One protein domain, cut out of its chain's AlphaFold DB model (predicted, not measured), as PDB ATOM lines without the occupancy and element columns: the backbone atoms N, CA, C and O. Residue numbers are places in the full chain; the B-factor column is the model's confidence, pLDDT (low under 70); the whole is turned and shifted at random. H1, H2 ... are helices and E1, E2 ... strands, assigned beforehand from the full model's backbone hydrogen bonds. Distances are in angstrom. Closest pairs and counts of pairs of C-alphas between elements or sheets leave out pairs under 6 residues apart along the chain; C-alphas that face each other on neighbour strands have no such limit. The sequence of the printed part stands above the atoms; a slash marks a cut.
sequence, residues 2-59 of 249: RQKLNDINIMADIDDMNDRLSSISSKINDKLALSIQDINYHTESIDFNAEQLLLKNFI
ATOM      1  N   ARG A   2      34.854 -25.004 -31.115       51.31
ATOM      2  CA  ARG A   2      33.923 -24.107 -30.377       51.31
ATOM      3  C   ARG A   2      33.815 -24.380 -28.871       51.31
ATOM      4  O   ARG A   2      33.962 -23.463 -28.081       51.31
ATOM      5  N   GLN A   3      33.630 -25.636 -28.469       58.66
ATOM      6  CA  GLN A   3      33.548 -25.994 -27.047       58.66
ATOM      7  C   GLN A   3      34.865 -25.807 -26.282       58.66
ATOM      8  O   GLN A   3      34.818 -25.506 -25.100       58.66
ATOM      9  N   LYS A   4      36.023 -25.933 -26.949       62.06
ATOM     10  CA  LYS A   4      37.327 -25.672 -26.321       62.06
ATOM     11  C   LYS A   4      37.576 -24.179 -26.096       62.06
ATOM     12  O   LYS A   4      38.425 -23.870 -25.286       62.06
ATOM     13  N   LEU A   5      36.853 -23.269 -26.764       57.59
ATOM     14  CA  LEU A   5      36.983 -21.816 -26.538       57.59
ATOM     15  C   LEU A   5      36.041 -21.275 -25.472       57.59
ATOM     16  O   LEU A   5      36.273 -20.186 -24.974       57.59
ATOM     17  N   ASN A   6      35.022 -22.045 -25.087       60.62
ATOM     18  CA  ASN A   6      34.222 -21.751 -23.897       60.62
ATOM     19  C   ASN A   6      34.942 -22.166 -22.600       60.62
ATOM     20  O   ASN A   6      34.318 -22.221 -21.542       60.62
ATOM     21  N   ASP A   7      36.231 -22.495 -22.686       74.19
ATOM     22  CA  ASP A   7      37.102 -22.621 -21.527       74.19
ATOM     23  C   ASP A   7      37.220 -21.250 -20.842       74.19
ATOM     24  O   ASP A   7      37.370 -20.219 -21.505       74.19
ATOM     25  N   ILE A   8      37.141 -21.248 -19.511       69.44
ATOM     26  CA  ILE A   8      37.186 -20.048 -18.667       69.44
ATOM     27  C   ILE A   8      38.444 -19.226 -18.963       69.44
ATOM     28  O   ILE A   8      38.379 -18.000 -18.980       69.44
ATOM     29  N   ASN A   9      39.564 -19.893 -19.252       76.44
ATOM     30  CA  ASN A   9      40.819 -19.208 -19.554       76.44
ATOM     31  C   ASN A   9      40.734 -18.391 -20.853       76.44
ATOM     32  O   ASN A   9      41.175 -17.250 -20.891       76.44
ATOM     33  N   ILE A  10      40.111 -18.939 -21.897       82.19
ATOM     34  CA  ILE A  10      40.002 -18.261 -23.196       82.19
ATOM     35  C   ILE A  10      38.992 -17.117 -23.131       82.19
ATOM     36  O   ILE A  10      39.207 -16.081 -23.749       82.19
ATOM     37  N   MET A  11      37.901 -17.277 -22.380       84.25
ATOM     38  CA  MET A  11      36.938 -16.188 -22.192       84.25
ATOM     39  C   MET A  11      37.562 -15.004 -21.444       84.25
ATOM     40  O   MET A  11      37.347 -13.869 -21.849       84.25
ATOM     41  N   ALA A  12      38.410 -15.262 -20.443       87.25
ATOM     42  CA  ALA A  12      39.162 -14.208 -19.763       87.25
ATOM     43  C   ALA A  12      40.130 -13.468 -20.707       87.25
ATOM     44  O   ALA A  12      40.234 -12.245 -20.645       87.25
ATOM     45  N   ASP A  13      40.797 -14.187 -21.615       88.69
ATOM     46  CA  ASP A  13      41.659 -13.565 -22.629       88.69
ATOM     47  C   ASP A  13      40.851 -12.693 -23.612       88.69
ATOM     48  O   ASP A  13      41.313 -11.634 -24.040       88.69
ATOM     49  N   ILE A  14      39.629 -13.113 -23.964       89.44
ATOM     50  CA  ILE A  14      38.716 -12.331 -24.814       89.44
ATOM     51  C   ILE A  14      38.257 -11.058 -24.092       89.44
ATOM     52  O   ILE A  14      38.202  -9.997 -24.716       89.44
ATOM     53  N   ASP A  15      37.980 -11.139 -22.792       90.69
ATOM     54  CA  ASP A  15      37.609  -9.975 -21.986       90.69
ATOM     55  C   ASP A  15      38.759  -8.949 -21.925       90.69
ATOM     56  O   ASP A  15      38.529  -7.772 -22.207       90.69
ATOM     57  N   ASP A  16      40.016  -9.377 -21.708       93.75
ATOM     58  CA  ASP A  16      41.181  -8.464 -21.759       93.75
ATOM     59  C   ASP A  16      41.328  -7.802 -23.142       93.75
ATOM     60  O   ASP A  16      41.656  -6.615 -23.254       93.75
ATOM     61  N   MET A  17      41.051  -8.537 -24.226       92.19
ATOM     62  CA  MET A  17      41.045  -7.965 -25.576       92.19
ATOM     63  C   MET A  17      39.969  -6.883 -25.744       92.19
ATOM     64  O   MET A  17      40.255  -5.833 -26.331       92.19
ATOM     65  N   ASN A  18      38.759  -7.113 -25.233       94.00
ATOM     66  CA  ASN A  18      37.643  -6.167 -25.321       94.00
ATOM     67  C   ASN A  18      37.885  -4.915 -24.458       94.00
ATOM     68  O   ASN A  18      37.655  -3.791 -24.920       94.00
ATOM     69  N   ASP A  19      38.480  -5.070 -23.273       94.38
ATOM     70  CA  ASP A  19      38.905  -3.955 -22.418       94.38
ATOM     71  C   ASP A  19      39.945  -3.067 -23.121       94.38
ATOM     72  O   ASP A  19      39.866  -1.828 -23.115       94.38
ATOM     73  N   ARG A  20      40.912  -3.685 -23.812       94.88
ATOM     74  CA  ARG A  20      41.897  -2.954 -24.628       94.88
ATOM     75  C   ARG A  20      41.246  -2.222 -25.800       94.88
ATOM     76  O   ARG A  20      41.655  -1.097 -26.102       94.88
ATOM     77  N   LEU A  21      40.246  -2.817 -26.446       94.25
ATOM     78  CA  LEU A  21      39.478  -2.189 -27.526       94.25
ATOM     79  C   LEU A  21      38.718  -0.954 -27.041       94.25
ATOM     80  O   LEU A  21      38.794   0.098 -27.680       94.25
ATOM     81  N   SER A  22      38.084  -1.053 -25.875       93.56
ATOM     82  CA  SER A  22      37.419   0.071 -25.214       93.56
ATOM     83  C   SER A  22      38.410   1.197 -24.896       93.56
ATOM     84  O   SER A  22      38.157   2.362 -25.208       93.56
ATOM     85  N   SER A  23      39.602   0.860 -24.383       94.50
ATOM     86  CA  SER A  23      40.673   1.843 -24.152       94.50
ATOM     87  C   SER A  23      41.127   2.545 -25.441       94.50
ATOM     88  O   SER A  23      41.410   3.746 -25.428       94.50
ATOM     89  N   ILE A  24      41.204   1.822 -26.563       94.06
ATOM     90  CA  ILE A  24      41.530   2.404 -27.873       94.06
ATOM     91  C   ILE A  24      40.407   3.334 -28.348       94.06
ATOM     92  O   ILE A  24      40.707   4.439 -28.800       94.06
ATOM     93  N   SER A  25      39.142   2.927 -28.209       92.94
ATOM     94  CA  SER A  25      37.975   3.739 -28.579       92.94
ATOM     95  C   SER A  25      37.968   5.086 -27.849       92.94
ATOM     96  O   SER A  25      37.878   6.134 -28.492       92.94
ATOM     97  N   SER A  26      38.198   5.090 -26.529       92.56
ATOM     98  CA  SER A  26      38.311   6.332 -25.749       92.56
ATOM     99  C   SER A  26      39.426   7.239 -26.272       92.56
ATOM    100  O   SER A  26      39.188   8.411 -26.542       92.56
ATOM    101  N   LYS A  27      40.617   6.688 -26.542       94.50
ATOM    102  CA  LYS A  27      41.745   7.460 -27.102       94.50
ATOM    103  C   LYS A  27      41.450   8.035 -28.491       94.50
ATOM    104  O   LYS A  27      42.011   9.071 -28.847       94.50
ATOM    105  N   ILE A  28      40.640   7.354 -29.304       92.94
ATOM    106  CA  ILE A  28      40.203   7.849 -30.617       92.94
ATOM    107  C   ILE A  28      39.228   9.012 -30.433       92.94
ATOM    108  O   ILE A  28      39.413  10.055 -31.057       92.94
ATOM    109  N   ASN A  29      38.242   8.865 -29.549       93.69
ATOM    110  CA  ASN A  29      37.251   9.902 -29.265       93.69
ATOM    111  C   ASN A  29      37.883  11.164 -28.666       93.69
ATOM    112  O   ASN A  29      37.560  12.267 -29.109       93.69
ATOM    113  N   ASP A  30      38.851  11.003 -27.759       91.94
ATOM    114  CA  ASP A  30      39.632  12.107 -27.186       91.94
ATOM    115  C   ASP A  30      40.374  12.908 -28.267       91.94
ATOM    116  O   ASP A  30      40.532  14.124 -28.157       91.94
ATOM    117  N   LYS A  31      40.837  12.234 -29.330       92.25
ATOM    118  CA  LYS A  31      41.527  12.872 -30.461       92.25
ATOM    119  C   LYS A  31      40.583  13.467 -31.497       92.25
ATOM    120  O   LYS A  31      40.943  14.465 -32.113       92.25
ATOM    121  N   LEU A  32      39.435  12.834 -31.742       90.94
ATOM    122  CA  LEU A  32      38.429  13.340 -32.675       90.94
ATOM    123  C   LEU A  32      37.857  14.659 -32.158       90.94
ATOM    124  O   LEU A  32      37.862  15.636 -32.900       90.94
ATOM    125  N   ALA A  33      37.393  14.678 -30.902       85.62
ATOM    126  CA  ALA A  33      36.852  15.856 -30.219       85.62
ATOM    127  C   ALA A  33      35.920  16.725 -31.101       85.62
ATOM    128  O   ALA A  33      35.958  17.954 -31.050       85.62
ATOM    129  N   LEU A  34      35.101  16.086 -31.948       88.38
ATOM    130  CA  LEU A  34      34.223  16.760 -32.902       88.38
ATOM    131  C   LEU A  34      32.864  17.039 -32.254       88.38
ATOM    132  O   LEU A  34      32.070  16.120 -32.039       88.38
ATOM    133  N   SER A  35      32.582  18.314 -31.999       88.94
ATOM    134  CA  SER A  35      31.293  18.771 -31.481       88.94
ATOM    135  C   SER A  35      30.775  19.984 -32.255       88.94
ATOM    136  O   SER A  35      31.523  20.900 -32.605       88.94
ATOM    137  N   ILE A  36      29.475  19.982 -32.558       89.81
ATOM    138  CA  ILE A  36      28.758  21.112 -33.161       89.81
ATOM    139  C   ILE A  36      27.470  21.305 -32.364       89.81
ATOM    140  O   ILE A  36      26.593  20.443 -32.390       89.81
ATOM    141  N   GLN A  37      27.348  22.449 -31.681       91.50
ATOM    142  CA  GLN A  37      26.256  22.715 -30.733       91.50
ATOM    143  C   GLN A  37      26.166  21.586 -29.687       91.50
ATOM    144  O   GLN A  37      27.160  21.305 -29.024       91.50
ATOM    145  N   ASP A  38      25.010  20.927 -29.581       90.31
ATOM    146  CA  ASP A  38      24.745  19.845 -28.626       90.31
ATOM    147  C   ASP A  38      24.985  18.442 -29.220       90.31
ATOM    148  O   ASP A  38      24.621  17.434 -28.615       90.31
ATOM    149  N   ILE A  39      25.574  18.348 -30.419       89.94
ATOM    150  CA  ILE A  39      25.829  17.079 -31.108       89.94
ATOM    151  C   ILE A  39      27.323  16.757 -31.048       89.94
ATOM    152  O   ILE A  39      28.149  17.480 -31.610       89.94
ATOM    153  N   ASN A  40      27.654  15.632 -30.412       90.94
ATOM    154  CA  ASN A  40      29.005  15.074 -30.362       90.94
ATOM    155  C   ASN A  40      29.112  13.892 -31.325       90.94
ATOM    156  O   ASN A  40      28.310  12.960 -31.259       90.94
ATOM    157  N   TYR A  41      30.120  13.905 -32.193       91.31
ATOM    158  CA  TYR A  41      30.484  12.730 -32.976       91.31
ATOM    159  C   TYR A  41      31.481  11.883 -32.183       91.31
ATOM    160  O   TYR A  41      32.539  12.374 -31.787       91.31
ATOM    161  N   HIS A  42      31.162  10.607 -31.980       92.56
ATOM    162  CA  HIS A  42      32.058   9.643 -31.354       92.56
ATOM    163  C   HIS A  42      31.942   8.277 -32.032       92.56
ATOM    164  O   HIS A  42      30.990   7.986 -32.755       92.56
ATOM    165  N   THR A  43      32.939   7.440 -31.788       90.06
ATOM    166  CA  THR A  43      32.961   6.032 -32.172       90.06
ATOM    167  C   THR A  43      32.796   5.154 -30.937       90.06
ATOM    168  O   THR A  43      33.165   5.559 -29.834       90.06
ATOM    169  N   GLU A  44      32.272   3.946 -31.108       90.44
ATOM    170  CA  GLU A  44      32.214   2.919 -30.062       90.44
ATOM    171  C   GLU A  44      32.947   1.664 -30.536       90.44
ATOM    172  O   GLU A  44      32.981   1.363 -31.734       90.44
ATOM    173  N   SER A  45      33.563   0.942 -29.601       89.94
ATOM    174  CA  SER A  45      34.108  -0.385 -29.874       89.94
ATOM    175  C   SER A  45      32.974  -1.402 -29.958       89.94
ATOM    176  O   SER A  45      31.975  -1.300 -29.253       89.94
ATOM    177  N   ILE A  46      33.149  -2.400 -30.821       89.88
ATOM    178  CA  ILE A  46      32.280  -3.574 -30.876       89.88
ATOM    179  C   ILE A  46      33.066  -4.721 -30.258       89.88
ATOM    180  O   ILE A  46      34.134  -5.067 -30.768       89.88
ATOM    181  N   ASP A  47      32.534  -5.290 -29.183       89.69
ATOM    182  CA  ASP A  47      33.177  -6.396 -28.484       89.69
ATOM    183  C   ASP A  47      33.243  -7.640 -29.365       89.69
ATOM    184  O   ASP A  47      32.295  -8.004 -30.071       89.69
ATOM    185  N   PHE A  48      34.377  -8.324 -29.288       88.00
ATOM    186  CA  PHE A  48      34.550  -9.620 -29.902       88.00
ATOM    187  C   PHE A  48      33.926 -10.708 -29.035       88.00
ATOM    188  O   PHE A  48      34.206 -10.815 -27.843       88.00
ATOM    189  N   ASN A  49      33.158 -11.593 -29.669       86.31
ATOM    190  CA  ASN A  49      32.829 -12.891 -29.085       86.31
ATOM    191  C   ASN A  49      33.703 -14.011 -29.682       86.31
ATOM    192  O   ASN A  49      34.289 -13.870 -30.760       86.31
ATOM    193  N   ALA A  50      33.765 -15.156 -28.995       85.38
ATOM    194  CA  ALA A  50      34.593 -16.294 -29.406       85.38
ATOM    195  C   ALA A  50      34.277 -16.800 -30.828       85.38
ATOM    196  O   ALA A  50      35.170 -17.228 -31.561       85.38
ATOM    197  N   GLU A  51      33.010 -16.740 -31.246       84.12
ATOM    198  CA  GLU A  51      32.594 -17.163 -32.585       84.12
ATOM    199  C   GLU A  51      33.110 -16.211 -33.671       84.12
ATOM    200  O   GLU A  51      33.644 -16.668 -34.683       84.12
ATOM    201  N   GLN A  52      33.006 -14.901 -33.455       85.25
ATOM    202  CA  GLN A  52      33.538 -13.884 -34.359       85.25
ATOM    203  C   GLN A  52      35.057 -13.976 -34.464       85.25
ATOM    204  O   GLN A  52      35.585 -13.936 -35.576       85.25
ATOM    205  N   LEU A  53      35.753 -14.153 -33.334       86.75
ATOM    206  CA  LEU A  53      37.203 -14.326 -33.327       86.75
ATOM    207  C   LEU A  53      37.612 -15.520 -34.180       86.75
ATOM    208  O   LEU A  53      38.425 -15.353 -35.086       86.75
ATOM    209  N   LEU A  54      36.997 -16.684 -33.965       84.56
ATOM    210  CA  LEU A  54      37.273 -17.873 -34.766       84.56
ATOM    211  C   LEU A  54      37.036 -17.660 -36.256       84.56
ATOM    212  O   LEU A  54      37.907 -17.955 -37.065       84.56
ATOM    213  N   LEU A  55      35.848 -17.175 -36.617       85.62
ATOM    214  CA  LEU A  55      35.431 -17.103 -38.015       85.62
ATOM    215  C   LEU A  55      36.207 -16.057 -38.816       85.62
ATOM    216  O   LEU A  55      36.259 -16.156 -40.040       85.62
ATOM    217  N   LYS A  56      36.746 -15.027 -38.154       87.69
ATOM    218  CA  LYS A  56      37.416 -13.906 -38.825       87.69
ATOM    219  C   LYS A  56      38.933 -13.920 -38.691       87.69
ATOM    220  O   LYS A  56      39.587 -13.361 -39.563       87.69
ATOM    221  N   ASN A  57      39.479 -14.550 -37.650       87.81
ATOM    222  CA  ASN A  57      40.900 -14.421 -37.313       87.81
ATOM    223  C   ASN A  57      41.652 -15.755 -37.205       87.81
ATOM    224  O   ASN A  57      42.873 -15.730 -37.077       87.81
ATOM    225  N   PHE A  58      40.975 -16.908 -37.281       87.00
ATOM    226  CA  PHE A  58      41.634 -18.215 -37.219       87.00
ATOM    227  C   PHE A  58      41.415 -19.024 -38.495       87.00
ATOM    228  O   PHE A  58      40.303 -19.134 -39.009       87.00
ATOM    229  N   ILE A  59      42.496 -19.632 -38.983       86.06
ATOM    230  CA  ILE A  59      42.495 -20.529 -40.138       86.06
ATOM    231  C   ILE A  59      43.229 -21.811 -39.723       86.06
ATOM    232  O   ILE A  59      44.333 -21.717 -39.182       86.06
TER     233      ILE A  59
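Overview. This is residues 2 to 59 of the 249 residues of an uncharacterized protein of Streptococcus troglodytae (UniProt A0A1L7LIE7). One long helix, H2, runs most of the length of a rod; at one end the small strand hairpin E1 and E2 turns the chain round, and residues 42 to 49 run back alongside H2 as an extended stretch with no named element. At the other end are two short helices, H1 before H2 and H3 after the returning stretch. The printed part has 58 residues, with three named helices and two named strands in the order H1, H2, E1, E2, H3; the sheet, E1 - E2, is antiparallel and the class is mostly helix. The whole is only just extended, close to loose, with a radius of gyration of the C-alphas of 15.5 A and spans of 50 by 19 by 17 A.

Arrangement. Strands E1, residues 34 to 36, and E2, residues 39 to 41, form an antiparallel hairpin at 161 degrees, with N 36 and O 39 at 3.0 A and N 41 and O 34 at 3.0 A, within hydrogen-bond range. The closest C-alphas of E2 and H2, residues 8 to 32, are those of Tyr 41 and Leu 32, 8.0 A apart. H3, residues 50 to 57, is close to H2 but not clearly touching, the closest C-alphas being those of Ile 14 and Ala 50, 7.3 A; they run the same way at a steep tilt of 66 degrees. H1, residues 2 to 5, only just touches H3, with 3 pairs of C-alphas within 8 A, the closest those of Leu 5 and Ala 50, 6.7 A. H1 is close to H2 but not clearly touching, the closest C-alphas being those of Leu 5 and Met 11, 7.1 A. In H2 and H3 every O i to N i+4 pair is within hydrogen-bond range; H1 is too short for such a pair.

Along the chain. E1 is 7.0 A long and E2 6.6 A. H2 spans 36.2 A, from C-alpha 8 at (37.186, -20.048, -18.667) to C-alpha 32 at (38.429, 13.340, -32.675). H1 spans 5.4 A; H3 spans 10.3 A and ends at C-alpha 57, (40.900, -14.421, -37.313).

Size, cuts and confidence. The C-alphas of Lys 4 and Gln 37, 49.8 A apart, are the two farthest apart. The printed part has no cut and no long link; E2 to H3, with 8 residues, is short. The mean pLDDT of the printed part is 86.3; residues 2 to 6 and 8 are under 70.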